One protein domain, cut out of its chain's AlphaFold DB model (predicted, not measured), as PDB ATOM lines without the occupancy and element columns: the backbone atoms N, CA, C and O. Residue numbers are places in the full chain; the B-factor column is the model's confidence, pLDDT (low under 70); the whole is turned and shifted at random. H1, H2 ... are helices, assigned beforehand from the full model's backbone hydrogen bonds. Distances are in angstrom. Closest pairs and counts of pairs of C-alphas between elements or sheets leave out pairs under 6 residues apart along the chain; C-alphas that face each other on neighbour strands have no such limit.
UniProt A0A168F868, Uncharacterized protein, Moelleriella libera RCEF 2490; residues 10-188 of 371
ATOM      1  N   GLU A  10     -10.121  17.386  13.571       78.50
ATOM      2  CA  GLU A  10     -10.204  18.809  13.865       78.50
ATOM      3  C   GLU A  10      -9.444  19.682  12.855       78.50
ATOM      4  O   GLU A  10      -9.922  20.748  12.446       78.50
ATOM      5  N   SER A  11      -8.300  19.201  12.360       79.50
ATOM      6  CA  SER A  11      -7.586  19.835  11.249       79.50
ATOM      7  C   SER A  11      -8.407  19.779   9.961       79.50
ATOM      8  O   SER A  11      -8.411  20.757   9.217       79.50
ATOM      9  N   LEU A  12      -9.124  18.683   9.691       78.00
ATOM     10  CA  LEU A  12      -9.999  18.578   8.515       78.00
ATOM     11  C   LEU A  12     -11.190  19.541   8.595       78.00
ATOM     12  O   LEU A  12     -11.534  20.182   7.602       78.00
ATOM     13  N   ARG A  13     -11.796  19.691   9.777       83.50
ATOM     14  CA  ARG A  13     -12.869  20.671  10.010       83.50
ATOM     15  C   ARG A  13     -12.380  22.097   9.822       83.50
ATOM     16  O   ARG A  13     -13.048  22.876   9.147       83.50
ATOM     17  N   SER A  14     -11.192  22.401  10.340       84.00
ATOM     18  CA  SER A  14     -10.533  23.694  10.143       84.00
ATOM     19  C   SER A  14     -10.234  23.957   8.661       84.00
ATOM     20  O   SER A  14     -10.488  25.055   8.165       84.00
ATOM     21  N   ASP A  15      -9.766  22.942   7.921       82.25
ATOM     22  CA  ASP A  15      -9.531  23.018   6.472       82.25
ATOM     23  C   ASP A  15     -10.837  23.301   5.703       82.25
ATOM     24  O   ASP A  15     -10.856  24.126   4.785       82.25
ATOM     25  N   VAL A  16     -11.946  22.651   6.078       85.06
ATOM     26  CA  VAL A  16     -13.266  22.870   5.462       85.06
ATOM     27  C   VAL A  16     -13.823  24.247   5.794       85.06
ATOM     28  O   VAL A  16     -14.299  24.938   4.890       85.06
ATOM     29  N   GLU A  17     -13.727  24.684   7.047       88.38
ATOM     30  CA  GLU A  17     -14.124  26.033   7.446       88.38
ATOM     31  C   GLU A  17     -13.337  27.082   6.650       88.38
ATOM     32  O   GLU A  17     -13.916  27.999   6.054       88.38
ATOM     33  N   PHE A  18     -12.015  26.910   6.573       83.75
ATOM     34  CA  PHE A  18     -11.142  27.771   5.792       83.75
ATOM     35  C   PHE A  18     -11.536  27.771   4.312       83.75
ATOM     36  O   PHE A  18     -11.613  28.842   3.703       83.75
ATOM     37  N   HIS A  19     -11.834  26.608   3.726       83.06
ATOM     38  CA  HIS A  19     -12.265  26.508   2.330       83.06
ATOM     39  C   HIS A  19     -13.569  27.267   2.076       83.06
ATOM     40  O   HIS A  19     -13.621  28.090   1.160       83.06
ATOM     41  N   ILE A  20     -14.587  27.064   2.919       85.19
ATOM     42  CA  ILE A  20     -15.880  27.755   2.810       85.19
ATOM     43  C   ILE A  20     -15.688  29.272   2.908       85.19
ATOM     44  O   ILE A  20     -16.226  30.021   2.091       85.19
ATOM     45  N   ARG A  21     -14.892  29.737   3.878       81.44
ATOM     46  CA  ARG A  21     -14.707  31.170   4.140       81.44
ATOM     47  C   ARG A  21     -13.834  31.880   3.106       81.44
ATOM     48  O   ARG A  21     -14.064  33.061   2.846       81.44
ATOM     49  N   THR A  22     -12.805  31.211   2.582       71.12
ATOM     50  CA  THR A  22     -11.708  31.883   1.855       71.12
ATOM     51  C   THR A  22     -11.480  31.386   0.430       71.12
ATOM     52  O   THR A  22     -10.979  32.147  -0.398       71.12
ATOM     53  N   ARG A  23     -11.839  30.134   0.119       72.94
ATOM     54  CA  ARG A  23     -11.565  29.515  -1.189       72.94
ATOM     55  C   ARG A  23     -12.790  29.417  -2.085       72.94
ATOM     56  O   ARG A  23     -12.619  29.414  -3.305       72.94
ATOM     57  N   LEU A  24     -14.000  29.417  -1.521       78.69
ATOM     58  CA  LEU A  24     -15.215  29.604  -2.308       78.69
ATOM     59  C   LEU A  24     -15.187  30.994  -2.953       78.69
ATOM     60  O   LEU A  24     -15.399  32.028  -2.312       78.69
ATOM     61  N   ARG A  25     -14.886  31.018  -4.253       76.75
ATOM     62  CA  ARG A  25     -14.822  32.253  -5.038       76.75
ATOM     63  C   ARG A  25     -16.175  32.946  -5.028       76.75
ATOM     64  O   ARG A  25     -17.208  32.296  -5.090       76.75
ATOM     65  N   GLY A  26     -16.174  34.275  -5.002       79.00
ATOM     66  CA  GLY A  26     -17.414  35.033  -5.142       79.00
ATOM     67  C   GLY A  26     -18.270  35.136  -3.878       79.00
ATOM     68  O   GLY A  26     -19.413  35.583  -3.985       79.00
ATOM     69  N   PHE A  27     -17.735  34.764  -2.715       87.00
ATOM     70  CA  PHE A  27     -18.376  34.909  -1.407       87.00
ATOM     71  C   PHE A  27     -17.540  35.817  -0.502       87.00
ATOM     72  O   PHE A  27     -16.315  35.868  -0.602       87.00
ATOM     73  N   HIS A  28     -18.201  36.565   0.380       87.44
ATOM     74  CA  HIS A  28     -17.530  37.379   1.387       87.44
ATOM     75  C   HIS A  28     -18.133  37.129   2.770       87.44
ATOM     76  O   HIS A  28     -19.197  37.651   3.102       87.44
ATOM     77  N   PHE A  29     -17.420  36.352   3.581       85.94
ATOM     78  CA  PHE A  29     -17.694  36.195   5.006       85.94
ATOM     79  C   PHE A  29     -16.967  37.281   5.805       85.94
ATOM     80  O   PHE A  29     -15.850  37.681   5.458       85.94
ATOM     81  N   VAL A  30     -17.609  37.776   6.863       82.62
ATOM     82  CA  VAL A  30     -16.993  38.754   7.765       82.62
ATOM     83  C   VAL A  30     -15.952  38.022   8.622       82.62
ATOM     84  O   VAL A  30     -16.272  36.990   9.215       82.62
ATOM     85  N   PRO A  31     -14.697  38.504   8.687       77.69
ATOM     86  CA  PRO A  31     -13.682  37.881   9.527       77.69
ATOM     87  C   PRO A  31     -14.110  37.871  10.999       77.69
ATOM     88  O   PRO A  31     -14.499  38.909  11.528       77.69
ATOM     89  N   GLY A  32     -14.008  36.715  11.654       75.06
ATOM     90  CA  GLY A  32     -14.323  36.554  13.076       75.06
ATOM     91  C   GLY A  32     -15.806  36.355  13.412       75.06
ATOM     92  O   GLY A  32     -16.100  35.979  14.544       75.06
ATOM     93  N   GLU A  33     -16.725  36.544  12.461       84.75
ATOM     94  CA  GLU A  33     -18.133  36.156  12.636       84.75
ATOM     95  C   GLU A  33     -18.323  34.655  12.370       84.75
ATOM     96  O   GLU A  33     -17.591  34.096  11.541       84.75
ATOM     97  N   PRO A  34     -19.280  33.987  13.039       87.56
ATOM     98  CA  PRO A  34     -19.673  32.634  12.661       87.56
ATOM     99  C   PRO A  34     -20.247  32.587  11.231       87.56
ATOM    100  O   PRO A  34     -20.702  33.602  10.694       87.56
ATOM    101  N   ILE A  35     -20.175  31.421  10.586       88.62
ATOM    102  CA  ILE A  35     -20.818  31.151   9.290       88.62
ATOM    103  C   ILE A  35     -22.339  31.153   9.484       88.62
ATOM    104  O   ILE A  35     -23.055  31.794   8.711       88.62
ATOM    105  N   LEU A  36     -22.809  30.447  10.514       90.12
ATOM    106  CA  LEU A  36     -24.194  30.388  10.972       90.12
ATOM    107  C   LEU A  36     -24.445  31.449  12.061       90.12
ATOM    108  O   LEU A  36     -23.855  32.530  12.017       90.12
ATOM    109  N   SER A  37     -25.368  31.209  13.002       84.94
ATOM    110  CA  SER A  37     -25.745  32.222  13.997       84.94
ATOM    111  C   SER A  37     -24.824  32.242  15.224       84.94
ATOM    112  O   SER A  37     -24.661  33.290  15.853       84.94
ATOM    113  N   SER A  38     -24.166  31.121  15.533       88.75
ATOM    114  CA  SER A  38     -23.235  30.991  16.657       88.75
ATOM    115  C   SER A  38     -22.037  30.100  16.317       88.75
ATOM    116  O   SER A  38     -22.061  29.332  15.357       88.75
ATOM    117  N   LYS A  39     -20.974  30.181  17.129       88.50
ATOM    118  CA  LYS A  39     -19.809  29.293  16.983       88.50
ATOM    119  C   LYS A  39     -20.155  27.827  17.251       88.50
ATOM    120  O   LYS A  39     -19.560  26.951  16.637       88.50
ATOM    121  N   ASP A  40     -21.110  27.558  18.136       89.88
ATOM    122  CA  ASP A  40     -21.534  26.189  18.445       89.88
ATOM    123  C   ASP A  40     -22.297  25.568  17.267       89.88
ATOM    124  O   ASP A  40     -22.110  24.395  16.946       89.88
ATOM    125  N   GLU A  41     -23.099  26.371  16.564       90.12
ATOM    126  CA  GLU A  41     -23.741  25.955  15.315       90.12
ATOM    127  C   GLU A  41     -22.732  25.737  14.189       90.12
ATOM    128  O   GLU A  41     -22.869  24.770  13.442       90.12
ATOM    129  N   ASP A  42     -21.699  26.579  14.080       90.31
ATOM    130  CA  ASP A  42     -20.594  26.341  13.146       90.31
ATOM    131  C   ASP A  42     -19.903  25.008  13.449       90.31
ATOM    132  O   ASP A  42     -19.667  24.214  12.542       90.31
ATOM    133  N   TRP A  43     -19.639  24.707  14.723       89.31
ATOM    134  CA  TRP A  43     -19.079  23.418  15.125       89.31
ATOM    135  C   TRP A  43     -19.990  22.244  14.766       89.31
ATOM    136  O   TRP A  43     -19.510  21.227  14.256       89.31
ATOM    137  N   ALA A  44     -21.301  22.369  14.983       90.62
ATOM    138  CA  ALA A  44     -22.274  21.354  14.587       90.62
ATOM    139  C   ALA A  44     -22.314  21.160  13.061       90.62
ATOM    140  O   ALA A  44     -22.312  20.025  12.581       90.62
ATOM    141  N   LEU A  45     -22.264  22.257  12.300       91.50
ATOM    142  CA  LEU A  45     -22.167  22.246  10.844       91.50
ATOM    143  C   LEU A  45     -20.900  21.527  10.379       91.50
ATOM    144  O   LEU A  45     -20.977  20.639   9.533       91.50
ATOM    145  N   LEU A  46     -19.740  21.872  10.937       90.12
ATOM    146  CA  LEU A  46     -18.464  21.262  10.565       90.12
ATOM    147  C   LEU A  46     -18.419  19.773  10.920       90.12
ATOM    148  O   LEU A  46     -17.902  18.985  10.132       90.12
ATOM    149  N   ARG A  47     -19.018  19.355  12.043       87.75
ATOM    150  CA  ARG A  47     -19.196  17.931  12.383       87.75
ATOM    151  C   ARG A  47     -20.088  17.198  11.389       87.75
ATOM    152  O   ARG A  47     -19.815  16.049  11.066       87.75
ATOM    153  N   ALA A  48     -21.133  17.845  10.887       87.38
ATOM    154  CA  ALA A  48     -22.032  17.234   9.915       87.38
ATOM    155  C   ALA A  48     -21.435  17.188   8.494       87.38
ATOM    156  O   ALA A  48     -21.654  16.228   7.758       87.38
ATOM    157  N   LEU A  49     -20.646  18.198   8.116       85.75
ATOM    158  CA  LEU A  49     -19.887  18.219   6.860       85.75
ATOM    159  C   LEU A  49     -18.696  17.244   6.886       85.75
ATOM    160  O   LEU A  49     -18.356  16.665   5.855       85.75
ATOM    161  N   CYS A  50     -18.071  17.071   8.054       83.12
ATOM    162  CA  CYS A  50     -16.929  16.193   8.314       83.12
ATOM    163  C   CYS A  50     -17.206  15.304   9.544       83.12
ATOM    164  O   CYS A  50     -16.765  15.635  10.658       83.12
ATOM    165  N   PRO A  51     -17.947  14.193   9.365       74.25
ATOM    166  CA  PRO A  51     -18.231  13.266  10.455       74.25
ATOM    167  C   PRO A  51     -16.956  12.567  10.942       74.25
ATOM    168  O   PRO A  51     -15.989  12.426  10.195       74.25
ATOM    169  N   ASP A  52     -16.953  12.105  12.195       68.75
ATOM    170  CA  ASP A  52     -15.757  11.565  12.874       68.75
ATOM    171  C   ASP A  52     -15.151  10.321  12.197       68.75
ATOM    172  O   ASP A  52     -13.988   9.989  12.401       68.75
ATOM    173  N   ASN A  53     -15.928   9.635  11.357       62.88
ATOM    174  CA  ASN A  53     -15.498   8.472  10.580       62.88
ATOM    175  C   ASN A  53     -15.007   8.823   9.164       62.88
ATOM    176  O   ASN A  53     -14.702   7.924   8.369       62.88
ATOM    177  N   ALA A  54     -14.972  10.108   8.809       58.53
ATOM    178  CA  ALA A  54     -14.624  10.539   7.473       58.53
ATOM    179  C   ALA A  54     -13.114  10.408   7.257       58.53
ATOM    180  O   ALA A  54     -12.341  11.301   7.582       58.53
ATOM    181  N   LYS A  55     -12.696   9.297   6.637       56.38
ATOM    182  CA  LYS A  55     -11.307   9.124   6.179       56.38
ATOM    183  C   LYS A  55     -10.891  10.244   5.219       56.38
ATOM    184  O   LYS A  55      -9.733  10.623   5.225       56.38
ATOM    185  N   PHE A  56     -11.848  10.788   4.456       52.72
ATOM    186  CA  PHE A  56     -11.741  12.031   3.690       52.72
ATOM    187  C   PHE A  56     -13.142  12.592   3.382       52.72
ATOM    188  O   PHE A  56     -13.935  11.903   2.733       52.72
ATOM    189  N   PRO A  57     -13.388  13.881   3.663       53.69
ATOM    190  CA  PRO A  57     -14.046  14.743   2.699       53.69
ATOM    191  C   PRO A  57     -13.057  15.852   2.356       53.69
ATOM    192  O   PRO A  57     -12.849  16.809   3.095       53.69
ATOM    193  N   VAL A  58     -12.406  15.688   1.207       67.88
ATOM    194  CA  VAL A  58     -11.577  16.730   0.599       67.88
ATOM    195  C   VAL A  58     -12.514  17.885   0.266       67.88
ATOM    196  O   VAL A  58     -13.587  17.631  -0.269       67.88
ATOM    197  N   ALA A  59     -12.138  19.124   0.573       71.25
ATOM    198  CA  ALA A  59     -12.913  20.349   0.351       71.25
ATOM    199  C   ALA A  59     -13.780  20.388  -0.935       71.25
ATOM    200  O   ALA A  59     -14.872  20.951  -0.934       71.25
ATOM    201  N   SER A  60     -13.334  19.724  -2.005       76.50
ATOM    202  CA  SER A  60     -14.082  19.457  -3.236       76.50
ATOM    203  C   SER A  60     -15.454  18.788  -3.040       76.50
ATOM    204  O   SER A  60     -16.403  19.185  -3.702       76.50
ATOM    205  N   GLN A  61     -15.601  17.812  -2.135       82.06
ATOM    206  CA  GLN A  61     -16.890  17.160  -1.846       82.06
ATOM    207  C   GLN A  61     -17.871  18.119  -1.166       82.06
ATOM    208  O   GLN A  61     -19.059  18.102  -1.473       82.06
ATOM    209  N   VAL A  62     -17.374  18.967  -0.260       85.75
ATOM    210  CA  VAL A  62     -18.185  19.998   0.401       85.75
ATOM    211  C   VAL A  62     -18.609  21.058  -0.613       85.75
ATOM    212  O   VAL A  62     -19.766  21.469  -0.632       85.75
ATOM    213  N   GLU A  63     -17.702  21.467  -1.497       86.69
ATOM    214  CA  GLU A  63     -18.015  22.392  -2.585       86.69
ATOM    215  C   GLU A  63     -19.052  21.810  -3.553       86.69
ATOM    216  O   GLU A  63     -20.029  22.481  -3.883       86.69
ATOM    217  N   GLU A  64     -18.904  20.549  -3.959       87.50
ATOM    218  CA  GLU A  64     -19.878  19.861  -4.804       87.50
ATOM    219  C   GLU A  64     -21.239  19.710  -4.111       87.50
ATOM    220  O   GLU A  64     -22.272  19.970  -4.730       87.50
ATOM    221  N   PHE A  65     -21.254  19.351  -2.824       90.38
ATOM    222  CA  PHE A  65     -22.468  19.308  -2.014       90.38
ATOM    223  C   PHE A  65     -23.178  20.667  -2.012       90.38
ATOM    224  O   PHE A  65     -24.355  20.753  -2.371       90.38
ATOM    225  N   ILE A  66     -22.456  21.738  -1.667       91.94
ATOM    226  CA  ILE A  66     -22.983  23.106  -1.632       91.94
ATOM    227  C   ILE A  66     -23.538  23.496  -3.003       91.94
ATOM    228  O   ILE A  66     -24.677  23.964  -3.097       91.94
ATOM    229  N   ARG A  67     -22.770  23.261  -4.072       90.88
ATOM    230  CA  ARG A  67     -23.185  23.526  -5.453       90.88
ATOM    231  C   ARG A  67     -24.496  22.811  -5.772       90.88
ATOM    232  O   ARG A  67     -25.455  23.453  -6.198       90.88
ATOM    233  N   ASN A  68     -24.569  21.505  -5.523       92.12
ATOM    234  CA  ASN A  68     -25.742  20.686  -5.828       92.12
ATOM    235  C   ASN A  68     -26.979  21.143  -5.044       92.12
ATOM    236  O   ASN A  68     -28.077  21.205  -5.602       92.12
ATOM    237  N   LYS A  69     -26.825  21.521  -3.770       94.50
ATOM    238  CA  LYS A  69     -27.940  22.019  -2.952       94.50
ATOM    239  C   LYS A  69     -28.395  23.424  -3.359       94.50
ATOM    240  O   LYS A  69     -29.602  23.678  -3.376       94.50
ATOM    241  N   LEU A  70     -27.486  24.301  -3.790       93.69
ATOM    242  CA  LEU A  70     -27.842  25.588  -4.401       93.69
ATOM    243  C   LEU A  70     -28.636  25.401  -5.702       93.69
ATOM    244  O   LEU A  70     -29.657  26.059  -5.893       93.69
ATOM    245  N   TYR A  71     -28.221  24.476  -6.573       92.88
ATOM    246  CA  TYR A  71     -28.977  24.151  -7.786       92.88
ATOM    247  C   TYR A  71     -30.332  23.521  -7.480       92.88
ATOM    248  O   TYR A  71     -31.333  23.929  -8.062       92.88
ATOM    249  N   THR A  72     -30.388  22.583  -6.532       94.12
ATOM    250  CA  THR A  72     -31.655  21.979  -6.099       94.12
ATOM    251  C   THR A  72     -32.622  23.063  -5.628       94.12
ATOM    252  O   THR A  72     -33.763  23.082  -6.073       94.12
ATOM    253  N   SER A  73     -32.144  24.025  -4.831       93.81
ATOM    254  CA  SER A  73     -32.948  25.159  -4.349       93.81
ATOM    255  C   SER A  73     -33.582  25.972  -5.486       93.81
ATOM    256  O   SER A  73     -34.671  26.514  -5.323       93.81
ATOM    257  N   LEU A  74     -32.919  26.067  -6.645       93.00
ATOM    258  CA  LEU A  74     -33.468  26.722  -7.836       93.00
ATOM    259  C   LEU A  74     -34.511  25.856  -8.545       93.00
ATOM    260  O   LEU A  74     -35.524  26.381  -8.998       93.00
ATOM    261  N   MET A  75     -34.258  24.552  -8.656       93.12
ATOM    262  CA  MET A  75     -35.147  23.621  -9.358       93.12
ATOM    263  C   MET A  75     -36.450  23.386  -8.593       93.12
ATOM    264  O   MET A  75     -37.507  23.264  -9.201       93.12
ATOM    265  N   THR A  76     -36.391  23.391  -7.263       93.69
ATOM    266  CA  THR A  76     -37.555  23.201  -6.388       93.69
ATOM    267  C   THR A  76     -38.186  24.525  -5.958       93.69
ATOM    268  O   THR A  76     -38.977  24.559  -5.019       93.69
ATOM    269  N   TRP A  77     -37.848  25.642  -6.614       94.38
ATOM    270  CA  TRP A  77     -38.339  26.969  -6.228       94.38
ATOM    271  C   TRP A  77     -39.869  27.072  -6.268       94.38
ATOM    272  O   TRP A  77     -40.462  27.744  -5.430       94.38
ATOM    273  N   CYS A  78     -40.524  26.366  -7.192       92.81
ATOM    274  CA  CYS A  78     -41.986  26.308  -7.255       92.81
ATOM    275  C   CYS A  78     -42.606  25.785  -5.948       92.81
ATOM    276  O   CYS A  78     -43.611  26.329  -5.506       92.81
ATOM    277  N   THR A  79     -41.970  24.820  -5.276       93.75
ATOM    278  CA  THR A  79     -42.402  24.297  -3.969       93.75
ATOM    279  C   THR A  79     -42.351  25.371  -2.885       93.75
ATOM    280  O   THR A  79     -43.210  25.401  -2.007       93.75
ATOM    281  N   LEU A  80     -41.389  26.299  -2.943       92.62
ATOM    282  CA  LEU A  80     -41.356  27.433  -2.015       92.62
ATOM    283  C   LEU A  80     -42.585  28.336  -2.193       92.62
ATOM    284  O   LEU A  80     -43.119  28.852  -1.210       92.62
ATOM    285  N   GLU A  81     -43.023  28.531  -3.437       90.50
ATOM    286  CA  GLU A  81     -44.150  29.399  -3.786       90.50
ATOM    287  C   GLU A  81     -45.508  28.746  -3.499       90.50
ATOM    288  O   GLU A  81     -46.404  29.429  -3.000       90.50
ATOM    289  N   SER A  82     -45.655  27.446  -3.771       93.06
ATOM    290  CA  SER A  82     -46.918  26.711  -3.622       93.06
ATOM    291  C   SER A  82     -47.120  26.097  -2.235       93.06
ATOM    292  O   SER A  82     -48.232  26.102  -1.714       93.06
ATOM    293  N   GLU A  83     -46.061  25.557  -1.635       91.69
ATOM    294  CA  GLU A  83     -46.136  24.686  -0.456       91.69
ATOM    295  C   GLU A  83     -45.412  25.252   0.774       91.69
ATOM    296  O   GLU A  83     -45.570  24.743   1.888       91.69
ATOM    297  N   GLY A  84     -44.656  26.335   0.593       89.69
ATOM    298  CA  GLY A  84     -44.018  27.089   1.662       89.69
ATOM    299  C   GLY A  84     -42.650  26.559   2.102       89.69
ATOM    300  O   GLY A  84     -42.116  25.563   1.611       89.69
ATOM    301  N   THR A  85     -42.062  27.275   3.061       90.50
ATOM    302  CA  THR A  85     -40.653  27.163   3.465       90.50
ATOM    303  C   THR A  85     -40.277  25.783   4.002       90.50
ATOM    304  O   THR A  85     -39.242  25.241   3.626       90.50
ATOM    305  N   LEU A  86     -41.111  25.186   4.860       90.62
ATOM    306  CA  LEU A  86     -40.797  23.905   5.510       90.62
ATOM    307  C   LEU A  86     -40.669  22.762   4.497       90.62
ATOM    308  O   LEU A  86     -39.675  22.036   4.494       90.62
ATOM    309  N   LYS A  87     -41.655  22.628   3.603       92.31
ATOM    310  CA  LYS A  87     -41.664  21.589   2.567       92.31
ATOM    311  C   LYS A  87     -40.566  21.803   1.533       92.31
ATOM    312  O   LYS A  87     -39.912  20.841   1.138       92.31
ATOM    313  N   PHE A  88     -40.314  23.057   1.158       94.50
ATOM    314  CA  PHE A  88     -39.196  23.411   0.291       94.50
ATOM    315  C   PHE A  88     -37.861  22.898   0.848       94.50
ATOM    316  O   PHE A  88     -37.157  22.157   0.164       94.50
ATOM    317  N   TRP A  89     -37.527  23.208   2.105       94.19
ATOM    318  CA  TRP A  89     -36.252  22.777   2.688       94.19
ATOM    319  C   TRP A  89     -36.178  21.277   2.964       94.19
ATOM    320  O   TRP A  89     -35.099  20.700   2.841       94.19
ATOM    321  N   ALA A  90     -37.301  20.619   3.267       93.19
ATOM    322  CA  ALA A  90     -37.353  19.159   3.335       93.19
ATOM    323  C   ALA A  90     -36.998  18.521   1.979       93.19
ATOM    324  O   ALA A  90     -36.171  17.610   1.926       93.19
ATOM    325  N   MET A  91     -37.543  19.050   0.879       93.62
ATOM    326  CA  MET A  91     -37.261  18.572  -0.476       93.62
ATOM    327  C   MET A  91     -35.812  18.849  -0.899       93.62
ATOM    328  O   MET A  91     -35.139  17.960  -1.419       93.62
ATOM    329  N   VAL A  92     -35.295  20.052  -0.622       94.00
ATOM    330  CA  VAL A  92     -33.895  20.404  -0.916       94.00
ATOM    331  C   VAL A  92     -32.929  19.523  -0.119       94.00
ATOM    332  O   VAL A  92     -31.923  19.057  -0.652       94.00
ATOM    333  N   SER A  93     -33.233  19.250   1.150       92.38
ATOM    334  CA  SER A  93     -32.430  18.373   2.005       92.38
ATOM    335  C   SER A  93     -32.444  16.929   1.520       92.38
ATOM    336  O   SER A  93     -31.377  16.329   1.390       92.38
ATOM    337  N   GLY A  94     -33.630  16.403   1.206       88.44
ATOM    338  CA  GLY A  94     -33.834  15.024   0.764       88.44
ATOM    339  C   GLY A  94     -33.389  14.739  -0.670       88.44
ATOM    340  O   GLY A  94     -33.341  13.574  -1.059       88.44
ATOM    341  N   SER A  95     -33.048  15.762  -1.463       87.62
ATOM    342  CA  SER A  95     -32.572  15.540  -2.828       87.62
ATOM    343  C   SER A  95     -31.274  14.721  -2.840       87.62
ATOM    344  O   SER A  95     -30.380  14.971  -2.016       87.62
ATOM    345  N   PRO A  96     -31.136  13.759  -3.769       80.75
ATOM    346  CA  PRO A  96     -29.933  12.952  -3.865       80.75
ATOM    347  C   PRO A  96     -28.716  13.842  -4.131       80.75
ATOM    348  O   PRO A  96     -28.761  14.804  -4.897       80.75
ATOM    349  N   SER A  97     -27.618  13.513  -3.464       75.94
ATOM    350  CA  SER A  97     -26.335  14.192  -3.577       75.94
ATOM    351  C   SER A  97     -25.285  13.141  -3.911       75.94
ATOM    352  O   SER A  97     -25.260  12.082  -3.292       75.94
ATOM    353  N   ILE A  98     -24.406  13.446  -4.867       69.56
ATOM    354  CA  ILE A  98     -23.263  12.584  -5.212       69.56
ATOM    355  C   ILE A  98     -22.274  12.508  -4.034       69.56
ATOM    356  O   ILE A  98     -21.608  11.496  -3.825       69.56
ATOM    357  N   SER A  99     -22.210  13.564  -3.218       69.50
ATOM    358  CA  SER A  99     -21.399  13.583  -2.004       69.50
ATOM    359  C   SER A  99     -22.040  12.744  -0.890       69.50
ATOM    360  O   SER A  99     -23.264  12.705  -0.753       69.50
ATOM    361  N   LYS A 100     -21.206  12.142  -0.034       73.00
ATOM    362  CA  LYS A 100     -21.640  11.412   1.175       73.00
ATOM    363  C   LYS A 100     -22.103  12.336   2.314       73.00
ATOM    364  O   LYS A 100     -22.384  11.861   3.409       73.00
ATOM    365  N   VAL A 101     -22.145  13.646   2.071       79.44
ATOM    366  CA  VAL A 101     -22.545  14.649   3.056       79.44
ATOM    367  C   VAL A 101     -24.065  14.657   3.177       79.44
ATOM    368  O   VAL A 101     -24.782  14.803   2.186       79.44
ATOM    369  N   ALA A 102     -24.554  14.546   4.410       80.62
ATOM    370  CA  ALA A 102     -25.965  14.664   4.737       80.62
ATOM    371  C   ALA A 102     -26.139  15.728   5.824       80.62
ATOM    372  O   ALA A 102     -25.656  15.574   6.943       80.62
ATOM    373  N   LEU A 103     -26.841  16.809   5.489       87.75
ATOM    374  CA  LEU A 103     -27.270  17.819   6.454       87.75
ATOM    375  C   LEU A 103     -28.781  17.710   6.632       87.75
ATOM    376  O   LEU A 103     -29.499  17.503   5.654       87.75
ATOM    377  N   GLY A 104     -29.261  17.879   7.864       89.50
ATOM    378  CA  GLY A 104     -30.689  18.054   8.124       89.50
ATOM    379  C   GLY A 104     -31.220  19.342   7.484       89.50
ATOM    380  O   GLY A 104     -30.465  20.292   7.264       89.50
ATOM    381  N   SER A 105     -32.527  19.393   7.223       91.06
ATOM    382  CA  SER A 105     -33.170  20.488   6.480       91.06
ATOM    383  C   SER A 105     -32.914  21.874   7.073       91.06
ATOM    384  O   SER A 105     -32.642  22.814   6.329       91.06
ATOM    385  N   MET A 106     -32.942  21.994   8.401       90.50
ATOM    386  CA  MET A 106     -32.731  23.262   9.106       90.50
ATOM    387  C   MET A 106     -31.290  23.757   8.964       90.50
ATOM    388  O   MET A 106     -31.059  24.871   8.507       90.50
ATOM    389  N   MET A 107     -30.311  22.892   9.237       91.50
ATOM    390  CA  MET A 107     -28.891  23.226   9.093       91.50
ATOM    391  C   MET A 107     -28.513  23.511   7.633       91.50
ATOM    392  O   MET A 107     -27.722  24.413   7.357       91.50
ATOM    393  N   LEU A 108     -29.109  22.786   6.679       93.50
ATOM    394  CA  LEU A 108     -28.913  23.051   5.256       93.50
ATOM    395  C   LEU A 108     -29.477  24.414   4.849       93.50
ATOM    396  O   LEU A 108     -28.801  25.171   4.154       93.50
ATOM    397  N   ARG A 109     -30.697  24.743   5.287       93.06
ATOM    398  CA  ARG A 109     -31.290  26.067   5.073       93.06
ATOM    399  C   ARG A 109     -30.373  27.164   5.593       93.06
ATOM    400  O   ARG A 109     -30.165  28.155   4.891       93.06
ATOM    401  N   ASP A 110     -29.841  26.999   6.798       92.44
ATOM    402  CA  ASP A 110     -29.036  28.028   7.454       92.44
ATOM    403  C   ASP A 110     -27.701  28.222   6.725       92.44
ATOM    404  O   ASP A 110     -27.336  29.358   6.416       92.44
ATOM    405  N   LEU A 111     -27.051  27.130   6.306       93.44
ATOM    406  CA  LEU A 111     -25.857  27.171   5.457       93.44
ATOM    407  C   LEU A 111     -26.121  27.876   4.117       93.44
ATOM    408  O   LEU A 111     -25.374  28.772   3.723       93.44
ATOM    409  N   ILE A 112     -27.180  27.490   3.399       94.06
ATOM    410  CA  ILE A 112     -27.504  28.083   2.094       94.06
ATOM    411  C   ILE A 112     -27.867  29.564   2.249       94.06
ATOM    412  O   ILE A 112     -27.447  30.394   1.442       94.06
ATOM    413  N   THR A 113     -28.588  29.919   3.310       93.38
ATOM    414  CA  THR A 113     -28.917  31.313   3.627       93.38
ATOM    415  C   THR A 113     -27.661  32.129   3.927       93.38
ATOM    416  O   THR A 113     -27.504  33.228   3.388       93.38
ATOM    417  N   ALA A 114     -26.729  31.585   4.715       92.94
ATOM    418  CA  ALA A 114     -25.440  32.212   4.994       92.94
ATOM    419  C   ALA A 114     -24.615  32.425   3.715       92.94
ATOM    420  O   ALA A 114     -24.060  33.506   3.510       92.94
ATOM    421  N   LEU A 115     -24.591  31.443   2.809       93.62
ATOM    422  CA  LEU A 115     -23.914  31.540   1.511       93.62
ATOM    423  C   LEU A 115     -24.535  32.613   0.610       93.62
ATOM    424  O   LEU A 115     -23.813  33.421   0.025       93.62
ATOM    425  N   VAL A 116     -25.864  32.672   0.519       93.19
ATOM    426  CA  VAL A 116     -26.572  33.722  -0.231       93.19
ATOM    427  C   VAL A 116     -26.250  35.103   0.339       93.19
ATOM    428  O   VAL A 116     -25.952  36.027  -0.421       93.19
ATOM    429  N   LYS A 117     -26.245  35.245   1.668       91.94
ATOM    430  CA  LYS A 117     -25.878  36.499   2.329       91.94
ATOM    431  C   LYS A 117     -24.418  36.864   2.059       91.94
ATOM    432  O   LYS A 117     -24.129  38.000   1.693       91.94
ATOM    433  N   ALA A 118     -23.493  35.906   2.146       91.81
ATOM    434  CA  ALA A 118     -22.084  36.102   1.804       91.81
ATOM    435  C   ALA A 118     -21.886  36.481   0.325       91.81
ATOM    436  O   ALA A 118     -21.011  37.295   0.007       91.81
ATOM    437  N   ARG A 119     -22.718  35.958  -0.583       92.06
ATOM    438  CA  ARG A 119     -22.747  36.373  -1.990       92.06
ATOM    439  C   ARG A 119     -23.261  37.805  -2.145       92.06
ATOM    440  O   ARG A 119     -22.659  38.582  -2.882       92.06
ATOM    441  N   ASP A 120     -24.322  38.187  -1.432       91.94
ATOM    442  CA  ASP A 120     -24.834  39.566  -1.416       91.94
ATOM    443  C   ASP A 120     -23.751  40.554  -0.945       91.94
ATOM    444  O   ASP A 120     -23.483  41.546  -1.629       91.94
ATOM    445  N   ARG A 121     -23.042  40.227   0.150       90.25
ATOM    446  CA  ARG A 121     -21.887  40.993   0.660       90.25
ATOM    447  C   ARG A 121     -20.810  41.161  -0.407       90.25
ATOM    448  O   ARG A 121     -20.311  42.269  -0.615       90.25
ATOM    449  N   TYR A 122     -20.454  40.070  -1.086       88.44
ATOM    450  CA  TYR A 122     -19.449  40.087  -2.143       88.44
ATOM    451  C   TYR A 122     -19.857  41.021  -3.285       88.44
ATOM    452  O   TYR A 122     -19.072  41.885  -3.664       88.44
ATOM    453  N   VAL A 123     -21.090  40.916  -3.792       88.25
ATOM    454  CA  VAL A 123     -21.578  41.761  -4.895       88.25
ATOM    455  C   VAL A 123     -21.583  43.241  -4.513       88.25
ATOM    456  O   VAL A 123     -21.136  44.070  -5.301       88.25
ATOM    457  N   VAL A 124     -22.053  43.583  -3.309       89.12
ATOM    458  CA  VAL A 124     -22.033  44.970  -2.809       89.12
ATOM    459  C   VAL A 124     -20.604  45.505  -2.761       89.12
ATOM    460  O   VAL A 124     -20.338  46.617  -3.217       89.12
ATOM    461  N   ARG A 125     -19.672  44.696  -2.249       84.69
ATOM    462  CA  ARG A 125     -18.258  45.051  -2.179       84.69
ATOM    463  C   ARG A 125     -17.634  45.230  -3.564       84.69
ATOM    464  O   ARG A 125     -16.910  46.199  -3.755       84.69
ATOM    465  N   GLN A 126     -17.920  44.345  -4.520       81.38
ATOM    466  CA  GLN A 126     -17.368  44.457  -5.874       81.38
ATOM    467  C   GLN A 126     -17.879  45.690  -6.603       81.38
ATOM    468  O   GLN A 126     -17.072  46.439  -7.130       81.38
ATOM    469  N   LYS A 127     -19.181  45.986  -6.525       81.75
ATOM    470  CA  LYS A 127     -19.744  47.213  -7.113       81.75
ATOM    471  C   LYS A 127     -19.147  48.497  -6.538       81.75
ATOM    472  O   LYS A 127     -19.132  49.526  -7.202       81.75
ATOM    473  N   ALA A 128     -18.685  48.457  -5.287       79.19
ATOM    474  CA  ALA A 128     -18.009  49.590  -4.665       79.19
ATOM    475  C   ALA A 128     -16.573  49.789  -5.175       79.19
ATOM    476  O   ALA A 128     -16.085  50.918  -5.145       79.19
ATOM    477  N   LEU A 129     -15.905  48.708  -5.588       72.00
ATOM    478  CA  LEU A 129     -14.540  48.712  -6.125       72.00
ATOM    479  C   LEU A 129     -14.515  48.961  -7.634       72.00
ATOM    480  O   LEU A 129     -13.610  49.626  -8.127       72.00
ATOM    481  N   ASP A 130     -15.497  48.418  -8.343       71.56
ATOM    482  CA  ASP A 130     -15.684  48.520  -9.781       71.56
ATOM    483  C   ASP A 130     -17.171  48.798 -10.074       71.56
ATOM    484  O   ASP A 130     -18.000  47.886 -10.014       71.56
ATOM    485  N   PRO A 131     -17.539  50.056 -10.382       72.50
ATOM    486  CA  PRO A 131     -18.909  50.412 -10.747       72.50
ATOM    487  C   PRO A 131     -19.433  49.684 -11.995       72.50
ATOM    488  O   PRO A 131     -20.648  49.566 -12.146       72.50
ATOM    489  N   GLY A 132     -18.539  49.196 -12.865       69.62
ATOM    490  CA  GLY A 132     -18.878  48.409 -14.052       69.62
ATOM    491  C   GLY A 132     -19.157  46.933 -13.759       69.62
ATOM    492  O   GLY A 132     -19.608  46.211 -14.648       69.62
ATOM    493  N   PHE A 133     -18.940  46.474 -12.521       75.94
ATOM    494  CA  PHE A 133     -19.146  45.081 -12.143       75.94
ATOM    495  C   PHE A 133     -20.620  44.668 -12.258       75.94
ATOM    496  O   PHE A 133     -21.477  45.065 -11.450       75.94
ATOM    497  N   ASP A 134     -20.905  43.776 -13.207       75.25
ATOM    498  CA  ASP A 134     -22.192  43.100 -13.311       75.25
ATOM    499  C   ASP A 134     -22.118  41.661 -12.789       75.25
ATOM    500  O   ASP A 134     -21.536  40.758 -13.381       75.25
ATOM    501  N   ALA A 135     -22.793  41.418 -11.667       73.06
ATOM    502  CA  ALA A 135     -22.905  40.083 -11.094       73.06
ATOM    503  C   ALA A 135     -23.736  39.119 -11.963       73.06
ATOM    504  O   ALA A 135     -23.678  37.913 -11.730       73.06
ATOM    505  N   ARG A 136     -24.542  39.624 -12.911       67.31
ATOM    506  CA  ARG A 136     -25.397  38.808 -13.793       67.31
ATOM    507  C   ARG A 136     -24.611  38.157 -14.927       67.31
ATOM    508  O   ARG A 136     -24.977  37.062 -15.343       67.31
ATOM    509  N   THR A 137     -23.546  38.802 -15.395       56.59
ATOM    510  CA  THR A 137     -22.669  38.283 -16.454       56.59
ATOM    511  C   THR A 137     -21.632  37.295 -15.921       56.59
ATOM    512  O   THR A 137     -21.087  36.509 -16.691       56.59
ATOM    513  N   CYS A 138     -21.423  37.230 -14.599       53.84
ATOM    514  CA  CYS A 138     -20.732  36.120 -13.933       53.84
ATOM    515  C   CYS A 138     -21.599  34.844 -13.924       53.84
ATOM    516  O   CYS A 138     -21.987  34.341 -12.868       53.84
ATOM    517  N   ALA A 139     -21.918  34.315 -15.107       52.44
ATOM    518  CA  ALA A 139     -22.674  33.081 -15.327       52.44
ATOM    519  C   ALA A 139     -21.801  31.828 -15.123       52.44
ATOM    520  O   ALA A 139     -21.743  30.938 -15.963       52.44
ATOM    521  N   SER A 140     -21.091  31.782 -14.000       63.56
ATOM    522  CA  SER A 140     -20.297  30.631 -13.580       63.56
ATOM    523  C   SER A 140     -21.205  29.428 -13.279       63.56
ATOM    524  O   SER A 140     -22.269  29.579 -12.674       63.56
ATOM    525  N   GLU A 141     -20.791  28.223 -13.678       64.38
ATOM    526  CA  GLU A 141     -21.430  26.958 -13.264       64.38
ATOM    527  C   GLU A 141     -20.993  26.502 -11.857       64.38
ATOM    528  O   GLU A 141     -21.385  25.443 -11.363       64.38
ATOM    529  N   LEU A 142     -20.153  27.297 -11.195       79.38
ATOM    530  CA  LEU A 142     -19.677  27.037  -9.844       79.38
ATOM    531  C   LEU A 142     -20.683  27.550  -8.802       79.38
ATOM    532  O   LEU A 142     -21.723  28.141  -9.115       79.38
ATOM    533  N   CYS A 143     -20.357  27.336  -7.525       78.31
ATOM    534  CA  CYS A 143     -21.193  27.732  -6.389       78.31
ATOM    535  C   CYS A 143     -21.661  29.192  -6.454       78.31
ATOM    536  O   CYS A 143     -22.778  29.506  -6.049       78.31
ATOM    537  N   ASP A 144     -20.827  30.096  -6.962       82.19
ATOM    538  CA  ASP A 144     -21.091  31.529  -6.967       82.19
ATOM    539  C   ASP A 144     -22.181  31.938  -7.965       82.19
ATOM    540  O   ASP A 144     -23.020  32.779  -7.638       82.19
ATOM    541  N   GLY A 145     -22.226  31.313  -9.144       85.12
ATOM    542  CA  GLY A 145     -23.292  31.528 -10.119       85.12
ATOM    543  C   GLY A 145     -24.622  30.930  -9.660       85.12
ATOM    544  O   GLY A 145     -25.666  31.577  -9.784       85.12
ATOM    545  N   ALA A 146     -24.599  29.743  -9.045       88.38
ATOM    546  CA  ALA A 146     -25.791  29.144  -8.442       88.38
ATOM    547  C   ALA A 146     -26.339  30.014  -7.293       88.38
ATOM    548  O   ALA A 146     -27.514  30.390  -7.301       88.38
ATOM    549  N   ALA A 147     -25.476  30.441  -6.364       91.38
ATOM    550  CA  ALA A 147     -25.840  31.364  -5.291       91.38
ATOM    551  C   ALA A 147     -26.341  32.714  -5.827       91.38
ATOM    552  O   ALA A 147     -27.287  33.280  -5.283       91.38
ATOM    553  N   GLN A 148     -25.763  33.220  -6.923       91.69
ATOM    554  CA  GLN A 148     -26.218  34.450  -7.569       91.69
ATOM    555  C   GLN A 148     -27.634  34.317  -8.145       91.69
ATOM    556  O   GLN A 148     -28.440  35.236  -7.992       91.69
ATOM    557  N   LYS A 149     -27.958  33.192  -8.789       90.94
ATOM    558  CA  LYS A 149     -29.311  32.918  -9.301       90.94
ATOM    559  C   LYS A 149     -30.323  32.825  -8.158       90.94
ATOM    560  O   LYS A 149     -31.397  33.419  -8.258       90.94
ATOM    561  N   VAL A 150     -29.958  32.163  -7.056       92.50
ATOM    562  CA  VAL A 150     -30.796  32.095  -5.845       92.50
ATOM    563  C   VAL A 150     -31.013  33.502  -5.284       92.50
ATOM    564  O   VAL A 150     -32.149  33.908  -5.058       92.50
ATOM    565  N   LEU A 151     -29.949  34.300  -5.161       92.38
ATOM    566  CA  LEU A 151     -30.023  35.686  -4.700       92.38
ATOM    567  C   LEU A 151     -30.962  36.545  -5.565       92.38
ATOM    568  O   LEU A 151     -31.721  37.353  -5.031       92.38
ATOM    569  N   ILE A 152     -30.932  36.382  -6.892       91.69
ATOM    570  CA  ILE A 152     -31.842  37.084  -7.813       91.69
ATOM    571  C   ILE A 152     -33.298  36.688  -7.548       91.69
ATOM    572  O   ILE A 152     -34.144  37.573  -7.437       91.69
ATOM    573  N   ARG A 153     -33.583  35.391  -7.397       91.62
ATOM    574  CA  ARG A 153     -34.932  34.885  -7.101       91.62
ATOM    575  C   ARG A 153     -35.455  35.386  -5.757       91.62
ATOM    576  O   ARG A 153     -36.578  35.870  -5.683       91.62
ATOM    577  N   ILE A 154     -34.621  35.384  -4.718       92.06
ATOM    578  CA  ILE A 154     -34.988  35.933  -3.405       92.06
ATOM    579  C   ILE A 154     -35.331  37.425  -3.509       92.06
ATOM    580  O   ILE A 154     -36.287  37.874  -2.886       92.06
ATOM    581  N   ARG A 155     -34.595  38.207  -4.313       89.88
ATOM    582  CA  ARG A 155     -34.893  39.640  -4.531       89.88
ATOM    583  C   ARG A 155     -36.219  39.884  -5.250       89.88
ATOM    584  O   ARG A 155     -36.745  40.987  -5.157       89.88
ATOM    585  N   GLN A 156     -36.742  38.888  -5.962       90.19
ATOM    586  CA  GLN A 156     -38.054  38.947  -6.612       90.19
ATOM    587  C   GLN A 156     -39.194  38.550  -5.660       90.19
ATOM    588  O   GLN A 156     -40.361  38.785  -5.974       90.19
ATOM    589  N   LEU A 157     -38.889  37.979  -4.489       87.62
ATOM    590  CA  LEU A 157     -39.901  37.659  -3.488       87.62
ATOM    591  C   LEU A 157     -40.441  38.934  -2.836       87.62
ATOM    592  O   LEU A 157     -39.684  39.796  -2.397       87.62
ATOM    593  N   LYS A 158     -41.766  38.988  -2.653       84.56
ATOM    594  CA  LYS A 158     -42.427  40.042  -1.861       84.56
ATOM    595  C   LYS A 158     -41.931  40.076  -0.411       84.56
ATOM    596  O   LYS A 158     -41.815  41.143   0.177       84.56
ATOM    597  N   ASN A 159     -41.657  38.903   0.162       85.19
ATOM    598  CA  ASN A 159     -41.093  38.757   1.499       85.19
ATOM    599  C   ASN A 159     -39.890  37.794   1.446       85.19
ATOM    600  O   ASN A 159     -40.097  36.578   1.394       85.19
ATOM    601  N   PRO A 160     -38.650  38.315   1.483       84.69
ATOM    602  CA  PRO A 160     -37.423  37.516   1.481       84.69
ATOM    603  C   PRO A 160     -37.312  36.545   2.661       84.69
ATOM    604  O   PRO A 160     -36.687  35.497   2.524       84.69
ATOM    605  N   GLY A 161     -37.956  36.856   3.792       82.00
ATOM    606  CA  GLY A 161     -38.022  35.972   4.956       82.00
ATOM    607  C   GLY A 161     -38.757  34.660   4.679       82.00
ATOM    608  O   GLY A 161     -38.546  33.687   5.386       82.00
ATOM    609  N   LYS A 162     -39.552  34.560   3.602       84.69
ATOM    610  CA  LYS A 162     -40.117  33.267   3.176       84.69
ATOM    611  C   LYS A 162     -39.038  32.268   2.761       84.69
ATOM    612  O   LYS A 162     -39.251  31.073   2.900       84.69
ATOM    613  N   PHE A 163     -37.894  32.731   2.261       88.56
ATOM    614  CA  PHE A 163     -36.804  31.838   1.878       88.56
ATOM    615  C   PHE A 163     -36.100  31.239   3.106       88.56
ATOM    616  O   PHE A 163     -35.953  30.025   3.198       88.56
ATOM    617  N   SER A 164     -35.701  32.078   4.064       82.38
ATOM    618  CA  SER A 164     -34.945  31.674   5.259       82.38
ATOM    619  C   SER A 164     -35.813  31.231   6.439       82.38
ATOM    620  O   SER A 164     -35.301  30.629   7.381       82.38
ATOM    621  N   GLY A 165     -37.110  31.535   6.422       79.12
ATOM    622  CA  GLY A 165     -37.966  31.403   7.596       79.12
ATOM    623  C   GLY A 165     -37.455  32.269   8.752       79.12
ATOM    624  O   GLY A 165     -37.198  33.464   8.605       79.12
ATOM    625  N   ASP A 166     -37.293  31.632   9.902       70.75
ATOM    626  CA  ASP A 166     -37.145  32.259  11.216       70.75
ATOM    627  C   ASP A 166     -35.674  32.494  11.618       70.75
ATOM    628  O   ASP A 166     -35.392  33.267  12.532       70.75
ATOM    629  N   CYS A 167     -34.722  31.863  10.926       58.88
ATOM    630  CA  CYS A 167     -33.343  31.717  11.419       58.88
ATOM    631  C   CYS A 167     -32.408  32.846  10.994       58.88
ATOM    632  O   CYS A 167     -31.534  33.267  11.745       58.88
ATOM    633  N   PHE A 168     -32.677  33.439   9.835       61.94
ATOM    634  CA  PHE A 168     -32.144  34.742   9.469       61.94
ATOM    635  C   PHE A 168     -33.323  35.606   9.045       61.94
ATOM    636  O   PHE A 168     -33.944  35.329   8.021       61.94
ATOM    637  N   LYS A 169     -33.614  36.685   9.790       61.91
ATOM    638  CA  LYS A 169     -34.685  37.647   9.443       61.91
ATOM    639  C   LYS A 169     -34.595  38.144   7.993       61.91
ATOM    640  O   LYS A 169     -35.590  38.589   7.431       61.91
ATOM    641  N   SER A 170     -33.400  38.099   7.401       73.50
ATOM    642  CA  SER A 170     -33.195  38.373   5.988       73.50
ATOM    643  C   SER A 170     -31.985  37.607   5.435       73.50
ATOM    644  O   SER A 170     -30.921  37.637   6.060       73.50
ATOM    645  N   PRO A 171     -32.093  37.004   4.237       77.81
ATOM    646  CA  PRO A 171     -30.946  36.495   3.478       77.81
ATOM    647  C   PRO A 171     -30.054  37.621   2.918       77.81
ATOM    648  O   PRO A 171     -29.035  37.353   2.287       77.81
ATOM    649  N   PHE A 172     -30.431  38.889   3.117       85.69
ATOM    650  CA  PHE A 172     -29.679  40.053   2.661       85.69
ATOM    651  C   PHE A 172     -28.871  40.709   3.776       85.69
ATOM    652  O   PHE A 172     -29.188  40.612   4.964       85.69
ATOM    653  N   CYS A 173     -27.851  41.460   3.367       83.19
ATOM    654  CA  CYS A 173     -27.104  42.327   4.274       83.19
ATOM    655  C   CYS A 173     -27.985  43.484   4.754       83.19
ATOM    656  O   CYS A 173     -28.772  44.039   3.973       83.19
ATOM    657  N   SER A 174     -27.801  43.907   6.005       84.56
ATOM    658  CA  SER A 174     -28.467  45.114   6.508       84.56
ATOM    659  C   SER A 174     -27.947  46.371   5.793       84.56
ATOM    660  O   SER A 174     -26.839  46.385   5.255       84.56
ATOM    661  N   ASN A 175     -28.723  47.461   5.781       86.56
ATOM    662  CA  ASN A 175     -28.275  48.714   5.155       86.56
ATOM    663  C   ASN A 175     -27.004  49.270   5.818       86.56
ATOM    664  O   ASN A 175     -26.102  49.735   5.125       86.56
ATOM    665  N   GLN A 176     -26.904  49.166   7.144       87.81
ATOM    666  CA  GLN A 176     -25.719  49.578   7.898       87.81
ATOM    667  C   GLN A 176     -24.483  48.761   7.501       87.81
ATOM    668  O   GLN A 176     -23.428  49.327   7.215       87.81
ATOM    669  N   GLU A 177     -24.639  47.442   7.403       87.44
ATOM    670  CA  GLU A 177     -23.585  46.527   6.965       87.44
ATOM    671  C   GLU A 177     -23.127  46.837   5.531       87.44
ATOM    672  O   GLU A 177     -21.929  46.898   5.262       87.44
ATOM    673  N   LYS A 178     -24.057  47.127   4.611       88.88
ATOM    674  CA  LYS A 178     -23.721  47.544   3.237       88.88
ATOM    675  C   LYS A 178     -22.886  48.821   3.214       88.88
ATOM    676  O   LYS A 178     -21.877  48.872   2.514       88.88
ATOM    677  N   LEU A 179     -23.279  49.841   3.980       86.81
ATOM    678  CA  LEU A 179     -22.534  51.102   4.068       86.81
ATOM    679  C   LEU A 179     -21.117  50.879   4.595       86.81
ATOM    680  O   LEU A 179     -20.160  51.454   4.072       86.81
ATOM    681  N   GLU A 180     -20.966  50.027   5.606       86.69
ATOM    682  CA  GLU A 180     -19.658  49.683   6.141       86.69
ATOM    683  C   GLU A 180     -18.796  48.910   5.137       86.69
ATOM    684  O   GLU A 180     -17.620  49.238   4.972       86.69
ATOM    685  N   LEU A 181     -19.370  47.938   4.423       83.38
ATOM    686  CA  LEU A 181     -18.673  47.195   3.373       83.38
ATOM    687  C   LEU A 181     -18.172  48.123   2.265       83.38
ATOM    688  O   LEU A 181     -17.011  48.026   1.872       83.38
ATOM    689  N   ILE A 182     -19.013  49.055   1.805       83.31
ATOM    690  CA  ILE A 182     -18.644  50.057   0.795       83.31
ATOM    691  C   ILE A 182     -17.518  50.951   1.321       83.31
ATOM    692  O   ILE A 182     -16.532  51.172   0.617       83.31
ATOM    693  N   ARG A 183     -17.632  51.436   2.565       81.62
ATOM    694  CA  ARG A 183     -16.600  52.262   3.204       81.62
ATOM    695  C   ARG A 183     -15.270  51.514   3.251       81.62
ATOM    696  O   ARG A 183     -14.278  52.012   2.734       81.62
ATOM    697  N   ARG A 184     -15.256  50.293   3.796       74.81
ATOM    698  CA  ARG A 184     -14.047  49.462   3.901       74.81
ATOM    699  C   ARG A 184     -13.456  49.134   2.529       74.81
ATOM    700  O   ARG A 184     -12.239  49.146   2.394       74.81
ATOM    701  N   ALA A 185     -14.282  48.868   1.521       71.50
ATOM    702  CA  ALA A 185     -13.818  48.597   0.162       71.50
ATOM    703  C   ALA A 185     -13.104  49.808  -0.458       71.50
ATOM    704  O   ALA A 185     -12.026  49.660  -1.021       71.50
ATOM    705  N   LYS A 186     -13.669  51.010  -0.301       67.88
ATOM    706  CA  LYS A 186     -13.064  52.253  -0.802       67.88
ATOM    707  C   LYS A 186     -11.810  52.656  -0.020       67.88
ATOM    708  O   LYS A 186     -10.850  53.136  -0.610       67.88
ATOM    709  N   THR A 187     -11.808  52.468   1.301       62.12
ATOM    710  CA  THR A 187     -10.678  52.834   2.172       62.12
ATOM    711  C   THR A 187      -9.496  51.881   2.021       62.12
ATOM    712  O   THR A 187      -8.346  52.315   1.980       62.12
ATOM    713  N   PHE A 188      -9.766  50.580   1.935       56.00
ATOM    714  CA  PHE A 188      -8.759  49.544   1.754       56.00
ATOM    715  C   PHE A 188      -8.896  49.009   0.335       56.00
ATOM    716  O   PHE A 188      -9.589  48.011   0.116       56.00
TER     717      PHE A 188
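What this domain is: This is residues 10 to 188 of the 371 residues of an uncharacterized protein of Moelleriella libera RCEF 2490 (UniProt A0A168F868). One long helix, H6, runs through the middle of a body of crossed helices: H7 crosses it at nearly a right angle, H3 runs beside H7, and H9 packs on the last part of H6. The H4 and H5 hairpin sits at the first end of H6, where H5 packs on residues 105 to 109, while H1 packs on the first residues of H3, 59 to 63, and H2 crosses H1 at nearly a right angle. The printed part has 179 residues with nine named helices, H1 to H9 in chain order, and no named strand; the class is all helix. It is compact, with a radius of gyration of the C-alphas of 15.9 A and spans of 46 by 42 by 29 A.

How they stand to each other: Begin with the hub, H6, residues 105 to 129, which touches five helices. Look at Val 116 and Ala 147, its closest C-alphas to H7, residues 143 to 156: they are 5.6 A apart, and the lines are about perpendicular at 89 degrees. H7 touches H3, residues 59 to 75, at a shallow tilt of 29 degrees, the same way; the closest C-alphas, of Arg 67 and Cys 143, are 4.7 A apart. H6 and H3 only just touch, with 3 pairs of C-alphas within 8 A. Residues 121 to 129 of H6 touch H9, residues 175 to 187, at a steep tilt of 46 degrees, the same way, closest at C-alphas 128 and 182, 5.5 A. Residues 105 to 109 of H6 touch H5, residues 85 to 94, closest at C-alphas 105 and 93, 5.0 A. H5 and H4, residues 77 to 82, form a hairpin, closest at C-alphas 88 and 80, 5.1 A. H8, residues 161 to 164, only just touches H6, with 3 pairs within 8 A. H1, residues 10 to 23, touches H3 at C-alphas 16 and 59, 5.7 A, and H2, residues 39 to 49, at C-alphas 13 and 46, 5.7 A. H1 and H6 are apart. In H1 to H7 and H9 every O i to N i+4 pair is within hydrogen-bond range; H8 is too short for one, and its one O i to N i+3 pair is not within range.

Where its parts are: Find C-alpha 10 at (-10.204, 18.809, 13.865), where H1 begins. H6 runs 36.1 A from C-alpha 105 at (-33.170, 20.488, 6.480) to C-alpha 129 at (-14.540, 48.712, -6.125). H3 is 24.5 A long, H7 20.3 A, H1 18.5 A and H9 18.3 A, ending at C-alpha 187, (-10.678, 52.834, 2.172).

The domain as a whole: The C-alphas farthest apart, of Asn 53 and Pro 131, are 47.2 A apart. The printed part has no cut. The links from H1 to H2 and from H6 to H7 are long. Mean pLDDT of the printed part is 83.2; 22 residues are under 70, among them 52 to 58 and 136 to 141.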